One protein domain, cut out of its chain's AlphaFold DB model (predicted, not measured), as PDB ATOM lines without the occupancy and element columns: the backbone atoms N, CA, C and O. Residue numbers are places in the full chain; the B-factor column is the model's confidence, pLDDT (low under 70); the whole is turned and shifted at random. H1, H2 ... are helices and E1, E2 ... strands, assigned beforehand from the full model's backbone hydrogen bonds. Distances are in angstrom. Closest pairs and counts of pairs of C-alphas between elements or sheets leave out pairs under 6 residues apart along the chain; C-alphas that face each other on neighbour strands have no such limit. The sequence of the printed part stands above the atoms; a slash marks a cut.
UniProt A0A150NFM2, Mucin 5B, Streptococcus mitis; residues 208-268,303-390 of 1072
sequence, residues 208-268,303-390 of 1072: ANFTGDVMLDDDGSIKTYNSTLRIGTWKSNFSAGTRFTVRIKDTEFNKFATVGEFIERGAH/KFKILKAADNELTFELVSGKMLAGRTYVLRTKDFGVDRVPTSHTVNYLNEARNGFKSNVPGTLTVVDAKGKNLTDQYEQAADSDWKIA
ATOM      1  N   ALA A 208      15.338  15.433 -28.765       87.50
ATOM      2  CA  ALA A 208      16.072  14.162 -28.778       87.50
ATOM      3  C   ALA A 208      17.181  14.129 -29.847       87.50
ATOM      4  O   ALA A 208      17.125  13.362 -30.808       87.50
ATOM      5  N   ASN A 209      18.200  14.969 -29.673       87.12
ATOM      6  CA  ASN A 209      19.299  15.109 -30.631       87.12
ATOM      7  C   ASN A 209      20.363  14.024 -30.449       87.12
ATOM      8  O   ASN A 209      20.666  13.633 -29.319       87.12
ATOM      9  N   PHE A 210      21.003  13.598 -31.536       86.75
ATOM     10  CA  PHE A 210      22.208  12.778 -31.463       86.75
ATOM     11  C   PHE A 210      23.462  13.637 -31.610       86.75
ATOM     12  O   PHE A 210      23.569  14.439 -32.535       86.75
ATOM     13  N   THR A 211      24.433  13.415 -30.725       82.00
ATOM     14  CA  THR A 211      25.783  13.981 -30.832       82.00
ATOM     15  C   THR A 211      26.824  12.876 -30.802       82.00
ATOM     16  O   THR A 211      26.770  12.013 -29.925       82.00
ATOM     17  N   GLY A 212      27.785  12.909 -31.715       78.06
ATOM     18  CA  GLY A 212      28.902  11.966 -31.727       78.06
ATOM     19  C   GLY A 212      30.154  12.545 -32.370       78.06
ATOM     20  O   GLY A 212      30.092  13.593 -33.010       78.06
ATOM     21  N   ASP A 213      31.270  11.841 -32.235       83.38
ATOM     22  CA  ASP A 213      32.514  12.136 -32.945       83.38
ATOM     23  C   ASP A 213      32.868  10.971 -33.876       83.38
ATOM     24  O   ASP A 213      32.707   9.802 -33.513       83.38
ATOM     25  N   VAL A 214      33.378  11.293 -35.063       81.31
ATOM     26  CA  VAL A 214      33.917  10.349 -36.045       81.31
ATOM     27  C   VAL A 214      35.419  10.594 -36.184       81.31
ATOM     28  O   VAL A 214      35.865  11.722 -36.414       81.31
ATOM     29  N   MET A 215      36.197   9.521 -36.070       76.44
ATOM     30  CA  MET A 215      37.552   9.444 -36.602       76.44
ATOM     31  C   MET A 215      37.508   8.726 -37.942       76.44
ATOM     32  O   MET A 215      36.794   7.737 -38.116       76.44
ATOM     33  N   LEU A 216      38.300   9.232 -38.871       69.75
ATOM     34  CA  LEU A 216      38.366   8.761 -40.242       69.75
ATOM     35  C   LEU A 216      39.769   8.197 -40.480       69.75
ATOM     36  O   LEU A 216      40.720   8.617 -39.817       69.75
ATOM     37  N   ASP A 217      39.867   7.205 -41.355       60.72
ATOM     38  CA  ASP A 217      41.139   6.657 -41.820       60.72
ATOM     39  C   ASP A 217      41.712   7.518 -42.953       60.72
ATOM     40  O   ASP A 217      41.036   8.401 -43.487       60.72
ATOM     41  N   ASP A 218      42.969   7.264 -43.315       52.12
ATOM     42  CA  ASP A 218      43.730   8.081 -44.270       52.12
ATOM     43  C   ASP A 218      43.182   8.013 -45.717       52.12
ATOM     44  O   ASP A 218      43.572   8.811 -46.569       52.12
ATOM     45  N   ASP A 219      42.253   7.087 -45.995       49.66
ATOM     46  CA  ASP A 219      41.488   6.973 -47.245       49.66
ATOM     47  C   ASP A 219      40.124   7.703 -47.212       49.66
ATOM     48  O   ASP A 219      39.415   7.769 -48.224       49.66
ATOM     49  N   GLY A 220      39.746   8.251 -46.052       55.69
ATOM     50  CA  GLY A 220      38.456   8.878 -45.776       55.69
ATOM     51  C   GLY A 220      37.348   7.926 -45.309       55.69
ATOM     52  O   GLY A 220      36.220   8.383 -45.117       55.69
ATOM     53  N   SER A 221      37.633   6.634 -45.111       66.19
ATOM     54  CA  SER A 221      36.695   5.682 -44.501       66.19
ATOM     55  C   SER A 221      36.563   5.898 -42.983       66.19
ATOM     56  O   SER A 221      37.254   6.726 -42.389       66.19
ATOM     57  N   ILE A 222      35.620   5.212 -42.327       74.62
ATOM     58  CA  ILE A 222      35.288   5.460 -40.913       74.62
ATOM     59  C   ILE A 222      36.069   4.518 -39.987       74.62
ATOM     60  O   ILE A 222      35.630   3.404 -39.705       74.62
ATOM     61  N   LYS A 223      37.193   5.023 -39.463       78.31
ATOM     62  CA  LYS A 223      38.108   4.340 -38.534       78.31
ATOM     63  C   LYS A 223      37.442   3.944 -37.219       78.31
ATOM     64  O   LYS A 223      37.458   2.786 -36.814       78.31
ATOM     65  N   THR A 224      36.882   4.926 -36.509       81.69
ATOM     66  CA  THR A 224      36.134   4.722 -35.257       81.69
ATOM     67  C   THR A 224      35.098   5.824 -35.072       81.69
ATOM     68  O   THR A 224      35.196   6.895 -35.669       81.69
ATOM     69  N   TYR A 225      34.101   5.588 -34.222       86.88
ATOM     70  CA  TYR A 225      33.112   6.604 -33.879       86.88
ATOM     71  C   TYR A 225      32.483   6.366 -32.505       86.88
ATOM     72  O   TYR A 225      32.373   5.233 -32.014       86.88
ATOM     73  N   ASN A 226      32.008   7.457 -31.909       85.88
ATOM     74  CA  ASN A 226      31.101   7.442 -30.769       85.88
ATOM     75  C   ASN A 226      29.752   8.076 -31.159       85.88
ATOM     76  O   ASN A 226      29.665   8.840 -32.117       85.88
ATOM     77  N   SER A 227      28.685   7.751 -30.428       86.19
ATOM     78  CA  SER A 227      27.399   8.440 -30.552       86.19
ATOM     79  C   SER A 227      26.663   8.440 -29.213       86.19
ATOM     80  O   SER A 227      26.744   7.491 -28.429       86.19
ATOM     81  N   THR A 228      25.941   9.525 -28.950       90.06
ATOM     82  CA  THR A 228      25.125   9.742 -27.752       90.06
ATOM     83  C   THR A 228      23.777  10.326 -28.138       90.06
ATOM     84  O   THR A 228      23.704  11.216 -28.982       90.06
ATOM     85  N   LEU A 229      22.715   9.849 -27.497       91.25
ATOM     86  CA  LEU A 229      21.371  10.405 -27.580       91.25
ATOM     87  C   LEU A 229      21.163  11.383 -26.419       91.25
ATOM     88  O   LEU A 229      21.307  11.011 -25.256       91.25
ATOM     89  N   ARG A 230      20.842  12.638 -26.728       91.44
ATOM     90  CA  ARG A 230      20.632  13.730 -25.771       91.44
ATOM     91  C   ARG A 230      19.147  14.065 -25.691       91.44
ATOM     92  O   ARG A 230      18.631  14.778 -26.551       91.44
ATOM     93  N   ILE A 231      18.479  13.582 -24.645       90.94
ATOM     94  CA  ILE A 231      17.075  13.904 -24.371       90.94
ATOM     95  C   ILE A 231      17.006  15.149 -23.486       90.94
ATOM     96  O   ILE A 231      17.230  15.071 -22.275       90.94
ATOM     97  N   GLY A 232      16.732  16.306 -24.087       90.31
ATOM     98  CA  GLY A 232      16.466  17.549 -23.364       90.31
ATOM     99  C   GLY A 232      15.012  17.577 -22.905       90.31
ATOM    100  O   GLY A 232      14.124  17.471 -23.742       90.31
ATOM    101  N   THR A 233      14.746  17.722 -21.605       88.94
ATOM    102  CA  THR A 233      13.378  17.732 -21.044       88.94
ATOM    103  C   THR A 233      12.696  19.095 -21.135       88.94
ATOM    104  O   THR A 233      11.472  19.179 -21.236       88.94
ATOM    105  N   TRP A 234      13.495  20.166 -21.101       86.19
ATOM    106  CA  TRP A 234      13.076  21.569 -21.167       86.19
ATOM    107  C   TRP A 234      11.922  21.902 -20.208       86.19
ATOM    108  O   TRP A 234      12.190  22.102 -19.027       86.19
ATOM    109  N   LYS A 235      10.664  21.956 -20.664       84.56
ATOM    110  CA  LYS A 235       9.504  22.280 -19.809       84.56
ATOM    111  C   LYS A 235       8.843  21.094 -19.099       84.56
ATOM    112  O   LYS A 235       7.976  21.300 -18.253       84.56
ATOM    113  N   SER A 236       9.217  19.858 -19.428       85.50
ATOM    114  CA  SER A 236       8.482  18.655 -19.015       85.50
ATOM    115  C   SER A 236       9.191  17.822 -17.949       85.50
ATOM    116  O   SER A 236      10.414  17.784 -17.869       85.50
ATOM    117  N   ASN A 237       8.396  17.113 -17.144       88.38
ATOM    118  CA  ASN A 237       8.864  16.095 -16.204       88.38
ATOM    119  C   ASN A 237       8.294  14.737 -16.637       88.38
ATOM    120  O   ASN A 237       7.121  14.667 -17.004       88.38
ATOM    121  N   PHE A 238       9.086  13.668 -16.552       90.44
ATOM    122  CA  PHE A 238       8.680  12.309 -16.921       90.44
ATOM    123  C   PHE A 238       8.907  11.326 -15.769       90.44
ATOM    124  O   PHE A 238       9.914  11.395 -15.059       90.44
ATOM    125  N   SER A 239       7.966  10.398 -15.597       91.12
ATOM    126  CA  SER A 239       7.999   9.332 -14.590       91.12
ATOM    127  C   SER A 239       8.284   7.966 -15.214       91.12
ATOM    128  O   SER A 239       8.136   7.787 -16.425       91.12
ATOM    129  N   ALA A 240       8.613   6.986 -14.371       93.31
ATOM    130  CA  ALA A 240       8.682   5.580 -14.763       93.31
ATOM    131  C   ALA A 240       7.467   5.136 -15.615       93.31
ATOM    132  O   ALA A 240       6.341   5.591 -15.390       93.31
ATOM    133  N   GLY A 241       7.722   4.286 -16.613       91.50
ATOM    134  CA  GLY A 241       6.774   3.848 -17.643       91.50
ATOM    135  C   GLY A 241       6.633   4.793 -18.847       91.50
ATOM    136  O   GLY A 241       5.916   4.464 -19.788       91.50
ATOM    137  N   THR A 242       7.305   5.953 -18.865       94.00
ATOM    138  CA  THR A 242       7.305   6.844 -20.044       94.00
ATOM    139  C   THR A 242       8.152   6.251 -21.170       94.00
ATOM    140  O   THR A 242       9.327   5.935 -20.968       94.00
ATOM    141  N   ARG A 243       7.575   6.147 -22.369       94.00
ATOM    142  CA  ARG A 243       8.215   5.637 -23.588       94.00
ATOM    143  C   ARG A 243       8.594   6.767 -24.532       94.00
ATOM    144  O   ARG A 243       7.813   7.686 -24.766       94.00
ATOM    145  N   PHE A 244       9.774   6.641 -25.121       92.44
ATOM    146  CA  PHE A 244      10.345   7.558 -26.096       92.44
ATOM    147  C   PHE A 244      10.663   6.762 -27.361       92.44
ATOM    148  O   PHE A 244      11.410   5.787 -27.305       92.44
ATOM    149  N   THR A 245      10.113   7.175 -28.499       91.94
ATOM    150  CA  THR A 245      10.434   6.625 -29.821       91.94
ATOM    151  C   THR A 245      11.103   7.711 -30.645       91.94
ATOM    152  O   THR A 245      10.490   8.735 -30.942       91.94
ATOM    153  N   VAL A 246      12.357   7.489 -31.022       90.75
ATOM    154  CA  VAL A 246      13.123   8.369 -31.906       90.75
ATOM    155  C   VAL A 246      13.190   7.722 -33.283       90.75
ATOM    156  O   VAL A 246      13.657   6.592 -33.416       90.75
ATOM    157  N   ARG A 247      12.736   8.440 -34.310       89.12
ATOM    158  CA  ARG A 247      12.891   8.048 -35.714       89.12
ATOM    159  C   ARG A 247      13.864   8.975 -36.413       89.12
ATOM    160  O   ARG A 247      13.701  10.192 -36.354       89.12
ATOM    161  N   ILE A 248      14.818   8.405 -37.132       87.62
ATOM    162  CA  ILE A 248      15.625   9.125 -38.119       87.62
ATOM    163  C   ILE A 248      14.974   8.944 -39.495       87.62
ATOM    164  O   ILE A 248      14.472   7.867 -39.810       87.62
ATOM    165  N   LYS A 249      14.934  10.004 -40.307       84.19
ATOM    166  CA  LYS A 249      14.353   9.953 -41.667       84.19
ATOM    167  C   LYS A 249      15.394   9.655 -42.752       84.19
ATOM    168  O   LYS A 249      15.022   9.378 -43.883       84.19
ATOM    169  N   ASP A 250      16.673   9.711 -42.395       83.81
ATOM    170  CA  ASP A 250      17.809   9.583 -43.302       83.81
ATOM    171  C   ASP A 250      18.685   8.391 -42.888       83.81
ATOM    172  O   ASP A 250      19.624   8.518 -42.094       83.81
ATOM    173  N   THR A 251      18.314   7.213 -43.397       87.12
ATOM    174  CA  THR A 251      19.032   5.949 -43.166       87.12
ATOM    175  C   THR A 251      20.285   5.790 -44.024       87.12
ATOM    176  O   THR A 251      21.115   4.931 -43.731       87.12
ATOM    177  N   GLU A 252      20.446   6.610 -45.065       86.88
ATOM    178  CA  GLU A 252      21.692   6.677 -45.832       86.88
ATOM    179  C   GLU A 252      22.760   7.404 -45.014       86.88
ATOM    180  O   GLU A 252      23.902   6.951 -44.943       86.88
ATOM    181  N   PHE A 253      22.395   8.461 -44.288       85.56
ATOM    182  CA  PHE A 253      23.330   9.153 -43.414       85.56
ATOM    183  C   PHE A 253      23.817   8.307 -42.225       85.56
ATOM    184  O   PHE A 253      24.980   8.414 -41.834       85.56
ATOM    185  N   ASN A 254      22.939   7.514 -41.604       88.50
ATOM    186  CA  ASN A 254      23.211   6.751 -40.375       88.50
ATOM    187  C   ASN A 254      22.075   5.758 -40.089       88.50
ATOM    188  O   ASN A 254      20.958   5.996 -40.526       88.50
ATOM    189  N   LYS A 255      22.307   4.709 -39.294       91.19
ATOM    190  CA  LYS A 255      21.236   3.790 -38.870       91.19
ATOM    191  C   LYS A 255      21.430   3.227 -37.465       91.19
ATOM    192  O   LYS A 255      22.542   3.230 -36.943       91.19
ATOM    193  N   PHE A 256      20.364   2.731 -36.844       92.25
ATOM    194  CA  PHE A 256      20.489   1.951 -35.609       92.25
ATOM    195  C   PHE A 256      20.861   0.497 -35.915       92.25
ATOM    196  O   PHE A 256      20.387  -0.080 -36.892       92.25
ATOM    197  N   ALA A 257      21.693  -0.101 -35.067       91.81
ATOM    198  CA  ALA A 257      22.067  -1.507 -35.134       91.81
ATOM    199  C   ALA A 257      22.038  -2.125 -33.731       91.81
ATOM    200  O   ALA A 257      22.607  -1.574 -32.788       91.81
ATOM    201  N   THR A 258      21.403  -3.286 -33.581       93.62
ATOM    202  CA  THR A 258      21.492  -4.076 -32.346       93.62
ATOM    203  C   THR A 258      22.893  -4.677 -32.243       93.62
ATOM    204  O   THR A 258      23.310  -5.422 -33.126       93.62
ATOM    205  N   VAL A 259      23.617  -4.349 -31.172       91.44
ATOM    206  CA  VAL A 259      25.004  -4.790 -30.913       91.44
ATOM    207  C   VAL A 259      25.158  -5.576 -29.608       91.44
ATOM    208  O   VAL A 259      26.251  -6.029 -29.284       91.44
ATOM    209  N   GLY A 260      24.075  -5.745 -28.847       91.31
ATOM    210  CA  GLY A 260      24.042  -6.516 -27.607       91.31
ATOM    211  C   GLY A 260      22.636  -6.576 -27.011       91.31
ATOM    212  O   GLY A 260      21.669  -6.119 -27.619       91.31
ATOM    213  N   GLU A 261      22.520  -7.134 -25.808       91.56
ATOM    214  CA  GLU A 261      21.238  -7.241 -25.106       91.56
ATOM    215  C   GLU A 261      20.714  -5.884 -24.613       91.56
ATOM    216  O   GLU A 261      21.468  -5.016 -24.164       91.56
ATOM    217  N   PHE A 262      19.389  -5.719 -24.637       94.00
ATOM    218  CA  PHE A 262      18.709  -4.512 -24.168       94.00
ATOM    219  C   PHE A 262      18.616  -4.490 -22.635       94.00
ATOM    220  O   PHE A 262      17.593  -4.849 -22.046       94.00
ATOM    221  N   ILE A 263      19.702  -4.078 -21.985       93.19
ATOM    222  CA  ILE A 263      19.824  -4.005 -20.521       93.19
ATOM    223  C   ILE A 263      19.295  -2.687 -19.927       93.19
ATOM    224  O   ILE A 263      19.163  -1.673 -20.614       93.19
ATOM    225  N   GLU A 264      19.005  -2.696 -18.624       94.19
ATOM    226  CA  GLU A 264      18.696  -1.489 -17.846       94.19
ATOM    227  C   GLU A 264      19.988  -0.751 -17.452       94.19
ATOM    228  O   GLU A 264      20.883  -1.337 -16.838       94.19
ATOM    229  N   ARG A 265      20.078   0.554 -17.745       94.12
ATOM    230  CA  ARG A 265      21.174   1.435 -17.286       94.12
ATOM    231  C   ARG A 265      20.671   2.835 -16.927       94.12
ATOM    232  O   ARG A 265      19.647   3.289 -17.426       94.12
ATOM    233  N   GLY A 266      21.410   3.537 -16.068       91.69
ATOM    234  CA  GLY A 266      21.217   4.973 -15.826       91.69
ATOM    235  C   GLY A 266      21.728   5.839 -16.986       91.69
ATOM    236  O   GLY A 266      22.497   5.366 -17.824       91.69
ATOM    237  N   ALA A 267      21.350   7.119 -17.023       91.56
ATOM    238  CA  ALA A 267      21.912   8.066 -17.993       91.56
ATOM    239  C   ALA A 267      23.438   8.230 -17.827       91.56
ATOM    240  O   ALA A 267      23.936   8.461 -16.718       91.56
ATOM    241  N   HIS A 268      24.182   8.179 -18.937       90.44
ATOM    242  CA  HIS A 268      25.641   8.330 -18.939       90.44
ATOM    243  C   HIS A 268      26.069   9.708 -18.419       90.44
ATOM    244  O   HIS A 268      26.950   9.779 -17.564       90.44
ATOM    245  N   LYS A 303      16.680   5.755 -15.045       94.06
ATOM    246  CA  LYS A 303      17.144   4.540 -15.723       94.06
ATOM    247  C   LYS A 303      16.278   4.196 -16.921       94.06
ATOM    248  O   LYS A 303      15.053   4.262 -16.850       94.06
ATOM    249  N   PHE A 304      16.922   3.738 -17.983       95.94
ATOM    250  CA  PHE A 304      16.294   3.449 -19.261       95.94
ATOM    251  C   PHE A 304      16.559   2.009 -19.701       95.94
ATOM    252  O   PHE A 304      17.551   1.397 -19.297       95.94
ATOM    253  N   LYS A 305      15.681   1.488 -20.559       95.00
ATOM    254  CA  LYS A 305      15.838   0.202 -21.247       95.00
ATOM    255  C   LYS A 305      15.323   0.326 -22.681       95.00
ATOM    256  O   LYS A 305      14.268   0.921 -22.898       95.00
ATOM    257  N   ILE A 306      16.040  -0.232 -23.659       95.81
ATOM    258  CA  ILE A 306      15.540  -0.310 -25.041       95.81
ATOM    259  C   ILE A 306      14.397  -1.334 -25.112       95.81
ATOM    260  O   ILE A 306      14.476  -2.408 -24.520       95.81
ATOM    261  N   LEU A 307      13.336  -0.997 -25.845       93.44
ATOM    262  CA  LEU A 307      12.223  -1.899 -26.161       93.44
ATOM    263  C   LEU A 307      12.282  -2.401 -27.608       93.44
ATOM    264  O   LEU A 307      11.901  -3.536 -27.882       93.44
ATOM    265  N   LYS A 308      12.738  -1.555 -28.538       93.81
ATOM    266  CA  LYS A 308      12.820  -1.855 -29.971       93.81
ATOM    267  C   LYS A 308      13.960  -1.069 -30.611       93.81
ATOM    268  O   LYS A 308      14.097   0.123 -30.349       93.81
ATOM    269  N   ALA A 309      14.702  -1.717 -31.501       93.81
ATOM    270  CA  ALA A 309      15.586  -1.062 -32.456       93.81
ATOM    271  C   ALA A 309      15.338  -1.634 -33.859       93.81
ATOM    272  O   ALA A 309      15.145  -2.838 -34.022       93.81
ATOM    273  N   ALA A 310      15.324  -0.754 -34.851       93.25
ATOM    274  CA  ALA A 310      15.320  -1.034 -36.282       93.25
ATOM    275  C   ALA A 310      16.092   0.098 -36.974       93.25
ATOM    276  O   ALA A 310      16.203   1.177 -36.399       93.25
ATOM    277  N   ASP A 311      16.590  -0.106 -38.195       91.56
ATOM    278  CA  ASP A 311      17.510   0.814 -38.884       91.56
ATOM    279  C   ASP A 311      17.124   2.304 -38.791       91.56
ATOM    280  O   ASP A 311      18.001   3.144 -38.597       91.56
ATOM    281  N   ASN A 312      15.826   2.634 -38.856       91.25
ATOM    282  CA  ASN A 312      15.304   4.001 -38.760       91.25
ATOM    283  C   ASN A 312      14.610   4.374 -37.429       91.25
ATOM    284  O   ASN A 312      14.217   5.530 -37.273       91.25
ATOM    285  N   GLU A 313      14.420   3.449 -36.482       92.44
ATOM    286  CA  GLU A 313      13.577   3.646 -35.290       92.44
ATOM    287  C   GLU A 313      14.183   3.027 -34.019       92.44
ATOM    288  O   GLU A 313      14.493   1.837 -33.971       92.44
ATOM    289  N   LEU A 314      14.264   3.827 -32.953       93.56
ATOM    290  CA  LEU A 314      14.711   3.417 -31.624       93.56
ATOM    291  C   LEU A 314      13.649   3.769 -30.574       93.56
ATOM    292  O   LEU A 314      13.404   4.948 -30.315       93.56
ATOM    293  N   THR A 315      13.047   2.761 -29.939       93.94
ATOM    294  CA  THR A 315      12.098   2.935 -28.825       93.94
ATOM    295  C   THR A 315      12.711   2.459 -27.519       93.94
ATOM    296  O   THR A 315      13.191   1.328 -27.424       93.94
ATOM    297  N   PHE A 316      12.634   3.292 -26.485       94.69
ATOM    298  CA  PHE A 316      13.118   3.000 -25.139       94.69
ATOM    299  C   PHE A 316      12.159   3.532 -24.069       94.69
ATOM    300  O   PHE A 316      11.350   4.424 -24.319       94.69
ATOM    301  N   GLU A 317      12.236   2.964 -22.870       95.25
ATOM    302  CA  GLU A 317      11.377   3.302 -21.734       95.25
ATOM    303  C   GLU A 317      12.218   3.801 -20.558       95.25
ATOM    304  O   GLU A 317      13.269   3.231 -20.262       95.25
ATOM    305  N   LEU A 318      11.751   4.851 -19.879       95.81
ATOM    306  CA  LEU A 318      12.201   5.244 -18.545       95.81
ATOM    307  C   LEU A 318      11.614   4.231 -17.554       95.81
ATOM    308  O   LEU A 318      10.449   4.338 -17.184       95.81
ATOM    309  N   VAL A 319      12.387   3.219 -17.159       94.81
ATOM    310  CA  VAL A 319      11.889   2.089 -16.349       94.81
ATOM    311  C   VAL A 319      11.872   2.383 -14.848       94.81
ATOM    312  O   VAL A 319      11.063   1.821 -14.117       94.81
ATOM    313  N   SER A 320      12.731   3.288 -14.367       93.00
ATOM    314  CA  SER A 320      12.716   3.738 -12.968       93.00
ATOM    315  C   SER A 320      13.335   5.131 -12.807       93.00
ATOM    316  O   SER A 320      14.039   5.618 -13.696       93.00
ATOM    317  N   GLY A 321      13.051   5.779 -11.674       91.19
ATOM    318  CA  GLY A 321      13.456   7.160 -11.405       91.19
ATOM    319  C   GLY A 321      12.550   8.204 -12.065       91.19
ATOM    320  O   GLY A 321      11.395   7.927 -12.404       91.19
ATOM    321  N   LYS A 322      13.068   9.430 -12.207       90.62
ATOM    322  CA  LYS A 322      12.370  10.566 -12.831       90.62
ATOM    323  C   LYS A 322      13.316  11.392 -13.696       90.62
ATOM    324  O   LYS A 322      14.438  11.688 -13.293       90.62
ATOM    325  N   MET A 323      12.817  11.859 -14.835       91.12
ATOM    326  CA  MET A 323      13.460  12.932 -15.592       91.12
ATOM    327  C   MET A 323      12.797  14.255 -15.215       91.12
ATOM    328  O   MET A 323      11.591  14.395 -15.413       91.12
ATOM    329  N   LEU A 324      13.550  15.213 -14.672       88.38
ATOM    330  CA  LEU A 324      12.992  16.526 -14.320       88.38
ATOM    331  C   LEU A 324      13.210  17.562 -15.428       88.38
ATOM    332  O   LEU A 324      14.127  17.431 -16.242       88.38
ATOM    333  N   ALA A 325      12.373  18.598 -15.429       87.44
ATOM    334  CA  ALA A 325      12.446  19.745 -16.328       87.44
ATOM    335  C   ALA A 325      13.798  20.488 -16.236       87.44
ATOM    336  O   ALA A 325      14.493  20.453 -15.220       87.44
ATOM    337  N   GLY A 326      14.175  21.180 -17.312       86.94
ATOM    338  CA  GLY A 326      15.393  21.990 -17.397       86.94
ATOM    339  C   GLY A 326      16.705  21.202 -17.457       86.94
ATOM    340  O   GLY A 326      17.767  21.781 -17.209       86.94
ATOM    341  N   ARG A 327      16.649  19.901 -17.770       89.25
ATOM    342  CA  ARG A 327      17.792  18.975 -17.778       89.25
ATOM    343  C   ARG A 327      17.948  18.295 -19.145       89.25
ATOM    344  O   ARG A 327      16.982  18.139 -19.886       89.25
ATOM    345  N   THR A 328      19.160  17.848 -19.456       91.69
ATOM    346  CA  THR A 328      19.462  17.004 -20.619       91.69
ATOM    347  C   THR A 328      20.052  15.685 -20.143       91.69
ATOM    348  O   THR A 328      21.102  15.668 -19.502       91.69
ATOM    349  N   TYR A 329      19.380  14.584 -20.468       93.12
ATOM    350  CA  TYR A 329      19.801  13.223 -20.152       93.12
ATOM    351  C   TYR A 329      20.553  12.652 -21.357       93.12
ATOM    352  O   TYR A 329      20.001  12.535 -22.450       93.12
ATOM    353  N   VAL A 330      21.835  12.344 -21.167       93.31
ATOM    354  CA  VAL A 330      22.741  11.866 -22.216       93.31
ATOM    355  C   VAL A 330      22.889  10.356 -22.090       93.31
ATOM    356  O   VAL A 330      23.423   9.858 -21.099       93.31
ATOM    357  N   LEU A 331      22.434   9.624 -23.101       92.88
ATOM    358  CA  LEU A 331      22.475   8.168 -23.181       92.88
ATOM    359  C   LEU A 331      23.533   7.762 -24.219       92.88
ATOM    360  O   LEU A 331      23.410   8.102 -25.395       92.88
ATOM    361  N   ARG A 332      24.571   7.018 -23.822       91.12
ATOM    362  CA  ARG A 332      25.424   6.300 -24.787       91.12
ATOM    363  C   ARG A 332      24.658   5.053 -25.200       91.12
ATOM    364  O   ARG A 332      24.557   4.136 -24.397       91.12
ATOM    365  N   THR A 333      24.092   5.009 -26.403       87.81
ATOM    366  CA  THR A 333      23.177   3.916 -26.787       87.81
ATOM    367  C   THR A 333      23.863   2.540 -26.735       87.81
ATOM    368  O   THR A 333      23.226   1.563 -26.341       87.81
ATOM    369  N   LYS A 334      25.182   2.487 -27.004       89.94
ATOM    370  CA  LYS A 334      26.043   1.297 -26.841       89.94
ATOM    371  C   LYS A 334      25.909   0.647 -25.459       89.94
ATOM    372  O   LYS A 334      25.877  -0.577 -25.372       89.94
ATOM    373  N   ASP A 335      25.757   1.443 -24.398       91.44
ATOM    374  CA  ASP A 335      25.613   0.956 -23.017       91.44
ATOM    375  C   ASP A 335      24.289   0.187 -22.790       91.44
ATOM    376  O   ASP A 335      24.140  -0.478 -21.766       91.44
ATOM    377  N   PHE A 336      23.341   0.268 -23.734       92.81
ATOM    378  CA  PHE A 336      22.017  -0.369 -23.709       92.81
ATOM    379  C   PHE A 336      21.809  -1.377 -24.865       92.81
ATOM    380  O   PHE A 336      20.670  -1.728 -25.173       92.81
ATOM    381  N   GLY A 337      22.881  -1.810 -25.544       91.56
ATOM    382  CA  GLY A 337      22.819  -2.836 -26.598       91.56
ATOM    383  C   GLY A 337      22.472  -2.344 -28.012       91.56
ATOM    384  O   GLY A 337      22.340  -3.168 -28.916       91.56
ATOM    385  N   VAL A 338      22.364  -1.030 -28.247       92.94
ATOM    386  CA  VAL A 338      22.102  -0.455 -29.584       92.94
ATOM    387  C   VAL A 338      23.196   0.523 -29.977       92.94
ATOM    388  O   VAL A 338      23.390   1.539 -29.315       92.94
ATOM    389  N   ASP A 339      23.870   0.295 -31.095       89.69
ATOM    390  CA  ASP A 339      24.706   1.326 -31.697       89.69
ATOM    391  C   ASP A 339      23.889   2.202 -32.655       89.69
ATOM    392  O   ASP A 339      22.925   1.753 -33.278       89.69
ATOM    393  N   ARG A 340      24.299   3.459 -32.792       89.62
ATOM    394  CA  ARG A 340      23.926   4.311 -33.915       89.62
ATOM    395  C   ARG A 340      25.148   4.356 -34.817       89.62
ATOM    396  O   ARG A 340      26.118   5.033 -34.490       89.62
ATOM    397  N   VAL A 341      25.107   3.612 -35.914       88.81
ATOM    398  CA  VAL A 341      26.236   3.446 -36.828       88.81
ATOM    399  C   VAL A 341      26.153   4.474 -37.965       88.81
ATOM    400  O   VAL A 341      25.062   4.714 -38.495       88.81
ATOM    401  N   PRO A 342      27.268   5.105 -38.363       88.06
ATOM    402  CA  PRO A 342      27.341   5.821 -39.629       88.06
ATOM    403  C   PRO A 342      27.396   4.808 -40.791       88.06
ATOM    404  O   PRO A 342      27.655   3.621 -40.582       88.06
ATOM    405  N   THR A 343      27.154   5.259 -42.020       84.12
ATOM    406  CA  THR A 343      27.269   4.435 -43.238       84.12
ATOM    407  C   THR A 343      28.390   4.959 -44.143       84.12
ATOM    408  O   THR A 343      28.968   6.017 -43.895       84.12
ATOM    409  N   SER A 344      28.680   4.258 -45.242       76.56
ATOM    410  CA  SER A 344      29.567   4.764 -46.299       76.56
ATOM    411  C   SER A 344      29.128   6.119 -46.878       76.56
ATOM    412  O   SER A 344      29.971   6.882 -47.337       76.56
ATOM    413  N   HIS A 345      27.836   6.458 -46.821       78.12
ATOM    414  CA  HIS A 345      27.306   7.728 -47.325       78.12
ATOM    415  C   HIS A 345      27.402   8.875 -46.308       78.12
ATOM    416  O   HIS A 345      27.200  10.022 -46.695       78.12
ATOM    417  N   THR A 346      27.770   8.628 -45.039       79.12
ATOM    418  CA  THR A 346      27.910   9.675 -44.002       79.12
ATOM    419  C   THR A 346      28.808  10.832 -44.455       79.12
ATOM    420  O   THR A 346      28.490  11.995 -44.203       79.12
ATOM    421  N   VAL A 347      29.877  10.538 -45.207       73.31
ATOM    422  CA  VAL A 347      30.818  11.549 -45.723       73.31
ATOM    423  C   VAL A 347      30.204  12.529 -46.729       73.31
ATOM    424  O   VAL A 347      30.735  13.625 -46.916       73.31
ATOM    425  N   ASN A 348      29.064  12.192 -47.347       75.38
ATOM    426  CA  ASN A 348      28.375  13.099 -48.264       75.38
ATOM    427  C   ASN A 348      27.811  14.333 -47.559       75.38
ATOM    428  O   ASN A 348      27.799  15.407 -48.155       75.38
ATOM    429  N   TYR A 349      27.455  14.194 -46.283       76.38
ATOM    430  CA  TYR A 349      26.771  15.187 -45.457       76.38
ATOM    431  C   TYR A 349      27.737  16.084 -44.665       76.38
ATOM    432  O   TYR A 349      27.384  16.640 -43.623       76.38
ATOM    433  N   LEU A 350      28.984  16.194 -45.133       74.31
ATOM    434  CA  LEU A 350      29.999  17.089 -44.580       74.31
ATOM    435  C   LEU A 350      29.520  18.543 -44.682       74.31
ATOM    436  O   LEU A 350      29.244  19.024 -45.780       74.31
ATOM    437  N   ASN A 351      29.443  19.246 -43.552       69.50
ATOM    438  CA  ASN A 351      29.011  20.640 -43.537       69.50
ATOM    439  C   ASN A 351      30.031  21.568 -44.228       69.50
ATOM    440  O   ASN A 351      31.216  21.251 -44.329       69.50
ATOM    441  N   GLU A 352      29.577  22.736 -44.694       55.25
ATOM    442  CA  GLU A 352      30.412  23.684 -45.455       55.25
ATOM    443  C   GLU A 352      31.666  24.136 -44.686       55.25
ATOM    444  O   GLU A 352      32.724  24.352 -45.275       55.25
ATOM    445  N   ALA A 353      31.561  24.218 -43.355       58.22
ATOM    446  CA  ALA A 353      32.657  24.560 -42.453       58.22
ATOM    447  C   ALA A 353      33.640  23.397 -42.191       58.22
ATOM    448  O   ALA A 353      34.623  23.594 -41.484       58.22
ATOM    449  N   ARG A 354      33.367  22.196 -42.725       62.88
ATOM    450  CA  ARG A 354      34.127  20.937 -42.575       62.88
ATOM    451  C   ARG A 354      34.337  20.447 -41.134       62.88
ATOM    452  O   ARG A 354      35.093  19.513 -40.901       62.88
ATOM    453  N   ASN A 355      33.601  21.005 -40.176       66.44
ATOM    454  CA  ASN A 355      33.729  20.699 -38.746       66.44
ATOM    455  C   ASN A 355      32.888  19.486 -38.297       66.44
ATOM    456  O   ASN A 355      32.887  19.127 -37.118       66.44
ATOM    457  N   GLY A 356      32.121  18.875 -39.205       75.69
ATOM    458  CA  GLY A 356      31.236  17.758 -38.888       75.69
ATOM    459  C   GLY A 356      30.314  17.344 -40.032       75.69
ATOM    460  O   GLY A 356      30.238  18.013 -41.063       75.69
ATOM    461  N   PHE A 357      29.584  16.255 -39.817       79.88
ATOM    462  CA  PHE A 357      28.558  15.732 -40.710       79.88
ATOM    463  C   PHE A 357      27.159  15.961 -40.119       79.88
ATOM    464  O   PHE A 357      26.950  15.714 -38.928       79.88
ATOM    465  N   LYS A 358      26.199  16.405 -40.939       81.88
ATOM    466  CA  LYS A 358      24.809  16.672 -40.530       81.88
ATOM    467  C   LYS A 358      23.839  16.372 -41.675       81.88
ATOM    468  O   LYS A 358      23.979  16.938 -42.755       81.88
ATOM    469  N   SER A 359      22.824  15.541 -41.429       81.06
ATOM    470  CA  SER A 359      21.694  15.417 -42.362       81.06
ATOM    471  C   SER A 359      20.767  16.631 -42.273       81.06
ATOM    472  O   SER A 359      20.439  17.095 -41.181       81.06
ATOM    473  N   ASN A 360      20.311  17.103 -43.435       76.75
ATOM    474  CA  ASN A 360      19.320  18.172 -43.565       76.75
ATOM    475  C   ASN A 360      17.870  17.672 -43.393       76.75
ATOM    476  O   ASN A 360      16.940  18.471 -43.490       76.75
ATOM    477  N   VAL A 361      17.654  16.369 -43.164       80.50
ATOM    478  CA  VAL A 361      16.319  15.778 -42.988       80.50
ATOM    479  C   VAL A 361      16.061  15.524 -41.493       80.50
ATOM    480  O   VAL A 361      16.561  14.535 -40.947       80.50
ATOM    481  N   PRO A 362      15.284  16.375 -40.792       75.38
ATOM    482  CA  PRO A 362      15.079  16.231 -39.353       75.38
ATOM    483  C   PRO A 362      14.289  14.959 -39.033       75.38
ATOM    484  O   PRO A 362      13.264  14.676 -39.661       75.38
ATOM    485  N   GLY A 363      14.737  14.195 -38.036       80.88
ATOM    486  CA  GLY A 363      13.991  13.055 -37.498       80.88
ATOM    487  C   GLY A 363      12.727  13.467 -36.724       80.88
ATOM    488  O   GLY A 363      12.274  14.608 -36.793       80.88
ATOM    489  N   THR A 364      12.136  12.537 -35.974       84.94
ATOM    490  CA  THR A 364      10.997  12.812 -35.080       84.94
ATOM    491  C   THR A 364      11.166  12.122 -33.737       84.94
ATOM    492  O   THR A 364      11.484  10.933 -33.692       84.94
ATOM    493  N   LEU A 365      10.851  12.834 -32.657       88.38
ATOM    494  CA  LEU A 365      10.587  12.249 -31.346       88.38
ATOM    495  C   LEU A 365       9.077  12.025 -31.182       88.38
ATOM    496  O   LEU A 365       8.272  12.879 -31.541       88.38
ATOM    497  N   THR A 366       8.699  10.895 -30.598       87.62
ATOM    498  CA  THR A 366       7.349  10.604 -30.106       87.62
ATOM    499  C   THR A 366       7.468  10.188 -28.645       87.62
ATOM    500  O   THR A 366       8.313   9.355 -28.317       87.62
ATOM    501  N   VAL A 367       6.646  10.758 -27.762       89.12
ATOM    502  CA  VAL A 367       6.660  10.451 -26.321       89.12
ATOM    503  C   VAL A 367       5.272  10.003 -25.880       89.12
ATOM    504  O   VAL A 367       4.276  10.632 -26.233       89.12
ATOM    505  N   VAL A 368       5.204   8.915 -25.116       89.38
ATOM    506  CA  VAL A 368       3.959   8.306 -24.630       89.38
ATOM    507  C   VAL A 368       4.106   8.009 -23.141       89.38
ATOM    508  O   VAL A 368       5.125   7.459 -22.725       89.38
ATOM    509  N   ASP A 369       3.122   8.379 -22.321       87.56
ATOM    510  CA  ASP A 369       3.171   8.112 -20.879       87.56
ATOM    511  C   ASP A 369       2.863   6.640 -20.525       87.56
ATOM    512  O   ASP A 369       2.443   5.837 -21.363       87.56
ATOM    513  N   ALA A 370       3.028   6.293 -19.246       82.69
ATOM    514  CA  ALA A 370       2.757   4.955 -18.712       82.69
ATOM    515  C   ALA A 370       1.289   4.487 -18.852       82.69
ATOM    516  O   ALA A 370       0.985   3.327 -18.584       82.69
ATOM    517  N   LYS A 371       0.367   5.380 -19.242       82.75
ATOM    518  CA  LYS A 371      -1.061   5.110 -19.469       82.75
ATOM    519  C   LYS A 371      -1.412   5.057 -20.961       82.75
ATOM    520  O   LYS A 371      -2.587   4.952 -21.302       82.75
ATOM    521  N   GLY A 372      -0.419   5.142 -21.851       78.62
ATOM    522  CA  GLY A 372      -0.624   5.170 -23.298       78.62
ATOM    523  C   GLY A 372      -1.034   6.539 -23.850       78.62
ATOM    524  O   GLY A 372      -1.330   6.641 -25.040       78.62
ATOM    525  N   LYS A 373      -1.043   7.606 -23.036       82.50
ATOM    526  CA  LYS A 373      -1.355   8.953 -23.519       82.50
ATOM    527  C   LYS A 373      -0.192   9.467 -24.363       82.50
ATOM    528  O   LYS A 373       0.928   9.605 -23.870       82.50
ATOM    529  N   ASN A 374      -0.471   9.808 -25.618       80.31
ATOM    530  CA  ASN A 374       0.480  10.515 -26.465       80.31
ATOM    531  C   ASN A 374       0.753  11.921 -25.892       80.31
ATOM    532  O   ASN A 374      -0.178  12.669 -25.594       80.31
ATOM    533  N   LEU A 375       2.029  12.268 -25.724       76.56
ATOM    534  CA  LEU A 375       2.499  13.582 -25.269       76.56
ATOM    535  C   LEU A 375       3.130  14.401 -26.412       76.56
ATOM    536  O   LEU A 375       3.541  15.538 -26.202       76.56
ATOM    537  N   THR A 376       3.213  13.833 -27.618       62.94
ATOM    538  CA  THR A 376       3.986  14.375 -28.751       62.94
ATOM    539  C   THR A 376       3.488  15.733 -29.248       62.94
ATOM    540  O   THR A 376       4.305  16.537 -29.681       62.94
ATOM    541  N   ASP A 377       2.196  16.043 -29.100       53.06
ATOM    542  CA  ASP A 377       1.619  17.349 -29.471       53.06
ATOM    543  C   ASP A 377       2.223  18.519 -28.672       53.06
ATOM    544  O   ASP A 377       2.068  19.681 -29.042       53.06
ATOM    545  N   GLN A 378       2.917  18.228 -27.566       54.47
ATOM    546  CA  GLN A 378       3.627  19.230 -26.782       54.47
ATOM    547  C   GLN A 378       5.069  19.472 -27.249       54.47
ATOM    548  O   GLN A 378       5.711  20.305 -26.612       54.47
ATOM    549  N   TYR A 379       5.589  18.779 -28.283       56.56
ATOM    550  CA  TYR A 379       7.031  18.676 -28.586       56.56
ATOM    551  C   TYR A 379       7.487  19.056 -30.014       56.56
ATOM    552  O   TYR A 379       6.779  18.872 -30.999       56.56
ATOM    553  N   GLU A 380       8.706  19.604 -30.115       49.59
ATOM    554  CA  GLU A 380       9.313  20.160 -31.336       49.59
ATOM    555  C   GLU A 380      10.327  19.181 -31.948       49.59
ATOM    556  O   GLU A 380      11.072  18.497 -31.242       49.59
ATOM    557  N   GLN A 381      10.347  19.090 -33.282       56.59
ATOM    558  CA  GLN A 381      11.069  18.051 -34.028       56.59
ATOM    559  C   GLN A 381      12.572  18.339 -34.163       56.59
ATOM    560  O   GLN A 381      13.082  18.540 -35.261       56.59
ATOM    561  N   ALA A 382      13.294  18.289 -33.044       55.84
ATOM    562  CA  ALA A 382      14.750  18.221 -33.028       55.84
ATOM    563  C   ALA A 382      15.199  16.786 -32.699       55.84
ATOM    564  O   ALA A 382      15.293  16.381 -31.536       55.84
ATOM    565  N   ALA A 383      15.441  16.026 -33.766       60.31
ATOM    566  CA  ALA A 383      16.265  14.819 -33.771       60.31
ATOM    567  C   ALA A 383      17.444  15.045 -34.729       60.31
ATOM    568  O   ALA A 383      17.687  14.284 -35.673       60.31
ATOM    569  N   ASP A 384      18.132  16.166 -34.503       63.38
ATOM    570  CA  ASP A 384      19.292  16.574 -35.275       63.38
ATOM    571  C   ASP A 384      20.428  15.577 -35.074       63.38
ATOM    572  O   ASP A 384      20.597  14.962 -34.017       63.38
ATOM    573  N   SER A 385      21.180  15.386 -36.147       65.56
ATOM    574  CA  SER A 385      22.080  14.258 -36.327       65.56
ATOM    575  C   SER A 385      23.511  14.761 -36.507       65.56
ATOM    576  O   SER A 385      24.115  14.558 -37.555       65.56
ATOM    577  N   ASP A 386      24.040  15.427 -35.483       72.31
ATOM    578  CA  ASP A 386      25.323  16.128 -35.551       72.31
ATOM    579  C   ASP A 386      26.479  15.203 -35.149       72.31
ATOM    580  O   ASP A 386      26.640  14.832 -33.983       72.31
ATOM    581  N   TRP A 387      27.327  14.863 -36.116       79.50
ATOM    582  CA  TRP A 387      28.603  14.199 -35.863       79.50
ATOM    583  C   TRP A 387      29.746  15.187 -36.087       79.50
ATOM    584  O   TRP A 387      29.744  15.905 -37.081       79.50
ATOM    585  N   LYS A 388      30.747  15.222 -35.212       80.56
ATOM    586  CA  LYS A 388      31.959  16.034 -35.395       80.56
ATOM    587  C   LYS A 388      33.084  15.199 -35.985       80.56
ATOM    588  O   LYS A 388      33.124  13.989 -35.780       80.56
ATOM    589  N   ILE A 389      34.012  15.840 -36.686       72.62
ATOM    590  CA  ILE A 389      35.262  15.193 -37.102       72.62
ATOM    591  C   ILE A 389      36.309  15.468 -36.022       72.62
ATOM    592  O   ILE A 389      36.562  16.623 -35.691       72.62
ATOM    593  N   ALA A 390      36.907  14.411 -35.466       56.66
ATOM    594  CA  ALA A 390      37.889  14.543 -34.385       56.66
ATOM    595  C   ALA A 390      39.212  15.199 -34.840       56.66
ATOM    596  O   ALA A 390      39.847  15.898 -34.053       56.66
TER     597      ALA A 390
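Overview. This is residues 208 to 268 and 303 to 390 of the 1072 residues of the protein "Mucin 5B" of Streptococcus mitis (UniProt A0A150NFM2). Two strongly twisted four-stranded sheets form a loose, only partly face-to-face sandwich, with E7, E2, E1 and E10 on one side and E5, E6, E3 and E9 on the other. The strand pair E4 and E8 lies beside E5, and the short helix H1 sits between E7 and E8; the loop of residues 216 to 227 and the stretch 369 to 384 reach toward opposite ends of the long axis. The printed part has 149 residues, 68 of them in named elements, under half, in the order E1 to E7, H1, E8, H2, E9, E10; the class is mostly strand. The sheet E7, E2, E1, E10 is mixed; the sheet E5, E6, E3, E9 and the pair E4, E8 are antiparallel. The whole is compact, with a radius of gyration of the C-alphas of 15.3 A, and elongated, spanning 50 by 30 by 24 A.

Along the chain. E1, residues 208 to 215, begins at C-alpha 208 (16.072, 14.162, -28.778) and is 23.3 A long. E2 holds residues 228 to 232, E3 242 to 247 and E4 254 to 258. After the cut, E5, residues 303 to 310, is 21.4 A long and bends by 53 degrees at residue 307; E6, residues 313 to 320, is 22.3 A long. E7 holds 327 to 331, H1 333 to 336, E8 338 to 342, H2 346 to 349 and E9 364 to 368. E10, residues 385 to 389, ends at C-alpha 389 (35.262, 15.193, -37.102).

Arrangement. E1 and E2 form a hairpin, with N 211 and O 228 2.9 A apart. E10 is parallel to E1, at 23 degrees, with N 388 and O 212 2.8 A apart. E7 is antiparallel to E2, with N 331 and O 229 2.8 A apart. In the other sheet E5 and E6 form a hairpin (N 310 and O 313, 2.9 A). E6 is antiparallel to E3 (N 244 and O 316, 2.8 A), and E3 to E9 (N 245 and O 366, 2.8 A). The closest C-alphas of E1 and E9 are those of Ala 208 and Leu 365, 6.4 A. E4 and E8 are antiparallel (N 257 and O 339, 2.9 A); the closest C-alphas of E4 and E5 are those of Phe 256 and Ala 310, 6.0 A. H1 is on the sheet of E5 but only grazes it, with residues 333 to 336. H2 is on neither four-stranded sheet; its closest C-alpha to E4 is that of Thr 346, 6.6 A from Asn 254. H1 and H2 are too short for an O i to N i+4 pair; each has 1 of 1 O i to N i+3 pairs within range.

Size, cuts and confidence. The farthest C-alphas, of Asp 218 and Lys 371, are 51.3 A apart. Residues 269 to 302 are not printed; C-alphas 268 and 303 are 9.8 A apart. The links E1 to E2, H2 to E9 and E9 to E10 are long. Mean pLDDT of the printed part is 83.3; residues 216 to 221, 351 to 355, 376 to 385 and 390 are under 70.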